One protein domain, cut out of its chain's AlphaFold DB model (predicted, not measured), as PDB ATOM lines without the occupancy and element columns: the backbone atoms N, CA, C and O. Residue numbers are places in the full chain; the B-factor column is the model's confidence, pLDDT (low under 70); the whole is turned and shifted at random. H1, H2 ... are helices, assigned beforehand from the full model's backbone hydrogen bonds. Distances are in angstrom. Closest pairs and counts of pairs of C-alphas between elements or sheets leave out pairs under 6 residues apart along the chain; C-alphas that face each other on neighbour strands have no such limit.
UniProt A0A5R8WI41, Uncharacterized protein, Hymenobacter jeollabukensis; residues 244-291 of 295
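AT A GLANCE: This is residues 244 to 291 of the 295 residues of an uncharacterized protein of Hymenobacter jeollabukensis (UniProt A0A5R8WI41). Two helices, a short one and a long one, lie at opposite ends of a drawn-out rod, joined by a long strand-free link and never meeting. The long helix H2 sticks out with residues 275 to 291, of which 275 to 290 belong to H2. The printed part has 48 residues with two named helices, H1 then H2, and no named strand; its class is all helix. It is extended, with a radius of gyration of the C-alphas of 16.5 A and spans of 51 by 23 by 13 A.

IN THESE COORDINATES: Find C-alpha 247 at (44.212, -21.804, 22.849); there H1 begins and covers residues 247 to 255. Go on to C-alpha 271 at (29.425, -11.444, 18.627), where H2 begins; it runs 27.9 A through residues 271 to 290, to C-alpha 290 at (8.220, -28.535, 24.769).

HOW THE PARTS SIT: Look between H1 and H2 for a long link of 15 residues, 256 to 270. H1 and H2 are apart. In both helices every O i to N i+4 pair is within hydrogen-bond range.

THE WHOLE: The C-alphas of Ala 256 and Gly 291, the two farthest apart, are 51.3 A from each other. The printed part has no cut. The pLDDT is under 70 at residue 244, residues 259 to 272 and residue 291.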
ATOM      1  N   ALA A 244      41.520 -19.219  16.307       64.19
ATOM      2  CA  ALA A 244      42.654 -20.081  16.594       64.19
ATOM      3  C   ALA A 244      42.168 -21.526  16.694       64.19
ATOM      4  O   ALA A 244      41.150 -21.796  17.330       64.19
ATOM      5  N   THR A 245      42.906 -22.451  16.078       72.69
ATOM      6  CA  THR A 245      42.628 -23.895  16.132       72.69
ATOM      7  C   THR A 245      42.723 -24.434  17.562       72.69
ATOM      8  O   THR A 245      42.039 -25.388  17.921       72.69
ATOM      9  N   SER A 246      43.549 -23.798  18.399       73.50
ATOM     10  CA  SER A 246      43.717 -24.114  19.814       73.50
ATOM     11  C   SER A 246      44.132 -22.873  20.607       73.50
ATOM     12  O   SER A 246      44.821 -21.984  20.097       73.50
ATOM     13  N   VAL A 247      43.769 -22.835  21.892       77.75
ATOM     14  CA  VAL A 247      44.212 -21.804  22.849       77.75
ATOM     15  C   VAL A 247      45.740 -21.775  22.959       77.75
ATOM     16  O   VAL A 247      46.338 -20.712  23.126       77.75
ATOM     17  N   VAL A 248      46.392 -22.931  22.816       78.69
ATOM     18  CA  VAL A 248      47.857 -23.039  22.864       78.69
ATOM     19  C   VAL A 248      48.495 -22.340  21.661       78.69
ATOM     20  O   VAL A 248      49.442 -21.572  21.833       78.69
ATOM     21  N   ASP A 249      47.925 -22.519  20.466       74.25
ATOM     22  CA  ASP A 249      48.392 -21.860  19.242       74.25
ATOM     23  C   ASP A 249      48.169 -20.348  19.298       74.25
ATOM     24  O   ASP A 249      49.035 -19.574  18.885       74.25
ATOM     25  N   PHE A 250      47.047 -19.915  19.881       78.31
ATOM     26  CA  PHE A 250      46.775 -18.501  20.130       78.31
ATOM     27  C   PHE A 250      47.846 -17.869  21.029       78.31
ATOM     28  O   PHE A 250      48.405 -16.823  20.697       78.31
ATOM     29  N   ILE A 251      48.184 -18.517  22.151       79.44
ATOM     30  CA  ILE A 251      49.204 -18.018  23.086       79.44
ATOM     31  C   ILE A 251      50.590 -18.005  22.423       79.44
ATOM     32  O   ILE A 251      51.350 -17.053  22.618       79.44
ATOM     33  N   ALA A 252      50.920 -19.025  21.627       80.56
ATOM     34  CA  ALA A 252      52.184 -19.091  20.897       80.56
ATOM     35  C   ALA A 252      52.312 -17.956  19.865       80.56
ATOM     36  O   ALA A 252      53.346 -17.287  19.813       80.56
ATOM     37  N   GLN A 253      51.252 -17.678  19.101       75.81
ATOM     38  CA  GLN A 253      51.224 -16.585  18.123       75.81
ATOM     39  C   GLN A 253      51.270 -15.206  18.793       75.81
ATOM     40  O   GLN A 253      52.060 -14.356  18.376       75.81
ATOM     41  N   ALA A 254      50.526 -15.017  19.888       79.19
ATOM     42  CA  ALA A 254      50.557 -13.782  20.667       79.19
ATOM     43  C   ALA A 254      51.955 -13.497  21.244       79.19
ATOM     44  O   ALA A 254      52.430 -12.362  21.190       79.19
ATOM     45  N   ARG A 255      52.658 -14.528  21.739       78.75
ATOM     46  CA  ARG A 255      54.047 -14.406  22.223       78.75
ATOM     47  C   ARG A 255      55.051 -14.138  21.103       78.75
ATOM     48  O   ARG A 255      56.042 -13.458  21.344       78.75
ATOM     49  N   ALA A 256      54.787 -14.631  19.895       82.25
ATOM     50  CA  ALA A 256      55.591 -14.347  18.708       82.25
ATOM     51  C   ALA A 256      55.360 -12.933  18.134       82.25
ATOM     52  O   ALA A 256      56.003 -12.563  17.155       82.25
ATOM     53  N   GLY A 257      54.450 -12.139  18.717       77.06
ATOM     54  CA  GLY A 257      54.088 -10.809  18.220       77.06
ATOM     55  C   GLY A 257      53.209 -10.834  16.966       77.06
ATOM     56  O   GLY A 257      52.914  -9.779  16.404       77.06
ATOM     57  N   ASN A 258      52.759 -12.016  16.542       78.75
ATOM     58  CA  ASN A 258      51.859 -12.176  15.412       78.75
ATOM     59  C   ASN A 258      50.416 -12.073  15.907       78.75
ATOM     60  O   ASN A 258      49.998 -12.802  16.806       78.75
ATOM     61  N   ARG A 259      49.636 -11.164  15.312       68.44
ATOM     62  CA  ARG A 259      48.193 -11.116  15.558       68.44
ATOM     63  C   ARG A 259      47.531 -12.235  14.751       68.44
ATOM     64  O   ARG A 259      47.723 -12.248  13.532       68.44
ATOM     65  N   PRO A 260      46.792 -13.161  15.388       66.56
ATOM     66  CA  PRO A 260      46.050 -14.176  14.656       66.56
ATOM     67  C   PRO A 260      45.093 -13.502  13.674       66.56
ATOM     68  O   PRO A 260      44.550 -12.429  13.955       66.56
ATOM     69  N   ALA A 261      44.911 -14.112  12.505       66.25
ATOM     70  CA  ALA A 261      43.918 -13.639  11.557       66.25
ATOM     71  C   ALA A 261      42.526 -13.714  12.204       66.25
ATOM     72  O   ALA A 261      42.200 -14.675  12.909       66.25
ATOM     73  N   GLY A 262      41.715 -12.680  11.978       60.34
ATOM     74  CA  GLY A 262      40.304 -12.726  12.333       60.34
ATOM     75  C   GLY A 262      39.619 -13.876  11.579       60.34
ATOM     76  O   GLY A 262      40.002 -14.160  10.439       60.34
ATOM     77  N   PRO A 263      38.622 -14.544  12.176       57.91
ATOM     78  CA  PRO A 263      37.823 -15.538  11.482       57.91
ATOM     79  C   PRO A 263      37.198 -14.888  10.247       57.91
ATOM     80  O   PRO A 263      36.430 -13.936  10.374       57.91
ATOM     81  N   VAL A 264      37.491 -15.408   9.052       59.66
ATOM     82  CA  VAL A 264      36.917 -14.895   7.790       59.66
ATOM     83  C   VAL A 264      35.382 -14.944   7.824       59.66
ATOM     84  O   VAL A 264      34.724 -14.067   7.277       59.66
ATOM     85  N   ALA A 265      34.816 -15.913   8.551       57.94
ATOM     86  CA  ALA A 265      33.377 -16.069   8.760       57.94
ATOM     87  C   ALA A 265      32.733 -15.011   9.684       57.94
ATOM     88  O   ALA A 265      31.511 -14.945   9.754       57.94
ATOM     89  N   LEU A 266      33.528 -14.202  10.399       54.03
ATOM     90  CA  LEU A 266      33.057 -13.201  11.371       54.03
ATOM     91  C   LEU A 266      33.372 -11.760  10.955       54.03
ATOM     92  O   LEU A 266      33.194 -10.834  11.742       54.03
ATOM     93  N   ASN A 267      33.828 -11.545   9.717       54.28
ATOM     94  CA  ASN A 267      34.211 -10.212   9.243       54.28
ATOM     95  C   ASN A 267      33.018  -9.236   9.144       54.28
ATOM     96  O   ASN A 267      33.226  -8.032   9.023       54.28
ATOM     97  N   GLU A 268      31.781  -9.743   9.228       54.97
ATOM     98  CA  GLU A 268      30.545  -8.952   9.125       54.97
ATOM     99  C   GLU A 268      29.498  -9.286  10.206       54.97
ATOM    100  O   GLU A 268      28.470  -8.617  10.303       54.97
ATOM    101  N   THR A 269      29.749 -10.284  11.057       58.19
ATOM    102  CA  THR A 269      28.820 -10.721  12.107       58.19
ATOM    103  C   THR A 269      29.396 -10.404  13.478       58.19
ATOM    104  O   THR A 269      30.418 -10.937  13.909       58.19
ATOM    105  N   SER A 270      28.736  -9.483  14.181       68.81
ATOM    106  CA  SER A 270      29.111  -9.148  15.552       68.81
ATOM    107  C   SER A 270      28.884 -10.347  16.481       68.81
ATOM    108  O   SER A 270      27.984 -11.157  16.243       68.81
ATOM    109  N   LEU A 271      29.646 -10.440  17.577       66.62
ATOM    110  CA  LEU A 271      29.425 -11.444  18.627       66.62
ATOM    111  C   LEU A 271      27.960 -11.452  19.097       66.62
ATOM    112  O   LEU A 271      27.380 -12.512  19.313       66.62
ATOM    113  N   ALA A 272      27.348 -10.268  19.193       67.50
ATOM    114  CA  ALA A 272      25.947 -10.112  19.557       67.50
ATOM    115  C   ALA A 272      25.002 -10.794  18.554       67.50
ATOM    116  O   ALA A 272      24.038 -11.428  18.972       67.50
ATOM    117  N   THR A 273      25.296 -10.717  17.254       71.56
ATOM    118  CA  THR A 273      24.526 -11.393  16.198       71.56
ATOM    119  C   THR A 273      24.656 -12.908  16.317       71.56
ATOM    120  O   THR A 273      23.655 -13.610  16.310       71.56
ATOM    121  N   LEU A 274      25.873 -13.415  16.532       74.62
ATOM    122  CA  LEU A 274      26.107 -14.854  16.666       74.62
ATOM    123  C   LEU A 274      25.450 -15.437  17.926       74.62
ATOM    124  O   LEU A 274      24.899 -16.538  17.891       74.62
ATOM    125  N   ILE A 275      25.481 -14.702  19.042       79.62
ATOM    126  CA  ILE A 275      24.781 -15.094  20.270       79.62
ATOM    127  C   ILE A 275      23.266 -15.052  20.052       79.62
ATOM    128  O   ILE A 275      22.588 -15.997  20.446       79.62
ATOM    129  N   ALA A 276      22.736 -14.005  19.412       78.81
ATOM    130  CA  ALA A 276      21.309 -13.893  19.123       78.81
ATOM    131  C   ALA A 276      20.814 -15.047  18.237       78.81
ATOM    132  O   ALA A 276      19.804 -15.667  18.567       78.81
ATOM    133  N   ASP A 277      21.562 -15.395  17.190       81.69
ATOM    134  CA  ASP A 277      21.232 -16.514  16.304       81.69
ATOM    135  C   ASP A 277      21.262 -17.845  17.058       81.69
ATOM    136  O   ASP A 277      20.337 -18.651  16.948       81.69
ATOM    137  N   LYS A 278      22.281 -18.064  17.899       84.56
ATOM    138  CA  LYS A 278      22.398 -19.298  18.682       84.56
ATOM    139  C   LYS A 278      21.301 -19.428  19.741       84.56
ATOM    140  O   LYS A 278      20.771 -20.517  19.942       84.56
ATOM    141  N   VAL A 279      20.939 -18.327  20.399       87.19
ATOM    142  CA  VAL A 279      19.824 -18.285  21.355       87.19
ATOM    143  C   VAL A 279      18.491 -18.502  20.639       87.19
ATOM    144  O   VAL A 279      17.653 -19.243  21.143       87.19
ATOM    145  N   SER A 280      18.294 -17.922  19.452       86.94
ATOM    146  CA  SER A 280      17.088 -18.144  18.648       86.94
ATOM    147  C   SER A 280      16.962 -19.601  18.202       86.94
ATOM    148  O   SER A 280      15.889 -20.181  18.347       86.94
ATOM    149  N   ALA A 281      18.047 -20.211  17.718       87.56
ATOM    150  CA  ALA A 281      18.065 -21.618  17.324       87.56
ATOM    151  C   ALA A 281      17.777 -22.539  18.519       87.56
ATOM    152  O   ALA A 281      16.912 -23.404  18.437       87.56
ATOM    153  N   SER A 282      18.417 -22.287  19.665       86.69
ATOM    154  CA  SER A 282      18.169 -23.050  20.892       86.69
ATOM    155  C   SER A 282      16.731 -22.889  21.396       86.69
ATOM    156  O   SER A 282      16.111 -23.872  21.784       86.69
ATOM    157  N   ASN A 283      16.157 -21.684  21.339       84.94
ATOM    158  CA  ASN A 283      14.753 -21.469  21.698       84.94
ATOM    159  C   ASN A 283      13.793 -22.160  20.726       84.94
ATOM    160  O   ASN A 283      12.747 -22.633  21.155       84.94
ATOM    161  N   GLN A 284      14.128 -22.239  19.439       85.62
ATOM    162  CA  GLN A 284      13.323 -22.955  18.455       85.62
ATOM    163  C   GLN A 284      13.365 -24.471  18.688       85.62
ATOM    164  O   GLN A 284      12.326 -25.117  18.616       85.62
ATOM    165  N   GLU A 285      14.532 -25.022  19.029       84.06
ATOM    166  CA  GLU A 285      14.677 -26.426  19.435       84.06
ATOM    167  C   GLU A 285      13.900 -26.723  20.721       84.06
ATOM    168  O   GLU A 285      13.160 -27.700  20.776       84.06
ATOM    169  N   LEU A 286      14.004 -25.859  21.736       85.69
ATOM    170  CA  LEU A 286      13.246 -26.002  22.981       85.69
ATOM    171  C   LEU A 286      11.739 -25.893  22.738       85.69
ATOM    172  O   LEU A 286      10.976 -26.675  23.293       85.69
ATOM    173  N   ASN A 287      11.299 -24.969  21.886       84.31
ATOM    174  CA  ASN A 287       9.887 -24.843  21.546       84.31
ATOM    175  C   ASN A 287       9.391 -26.036  20.714       84.31
ATOM    176  O   ASN A 287       8.248 -26.427  20.858       84.31
ATOM    177  N   ALA A 288      10.238 -26.668  19.900       82.81
ATOM    178  CA  ALA A 288       9.888 -27.918  19.224       82.81
ATOM    179  C   ALA A 288       9.834 -29.122  20.185       82.81
ATOM    180  O   ALA A 288       9.087 -30.063  19.939       82.81
ATOM    181  N   LEU A 289      10.622 -29.104  21.267       76.50
ATOM    182  CA  LEU A 289      10.647 -30.177  22.267       76.50
ATOM    183  C   LEU A 289       9.530 -30.061  23.316       76.50
ATOM    184  O   LEU A 289       9.113 -31.075  23.867       76.50
ATOM    185  N   PHE A 290       9.105 -28.835  23.633       81.50
ATOM    186  CA  PHE A 290       8.220 -28.535  24.769       81.50
ATOM    187  C   PHE A 290       6.982 -27.705  24.404       81.50
ATOM    188  O   PHE A 290       6.127 -27.477  25.257       81.50
ATOM    189  N   GLY A 291       6.892 -27.201  23.175       65.94
ATOM    190  CA  GLY A 291       5.854 -26.278  22.728       65.94
ATOM    191  C   GLY A 291       4.914 -26.914  21.714       65.94
ATOM    192  O   GLY A 291       4.990 -26.572  20.545       65.94
TER     193      GLY A 291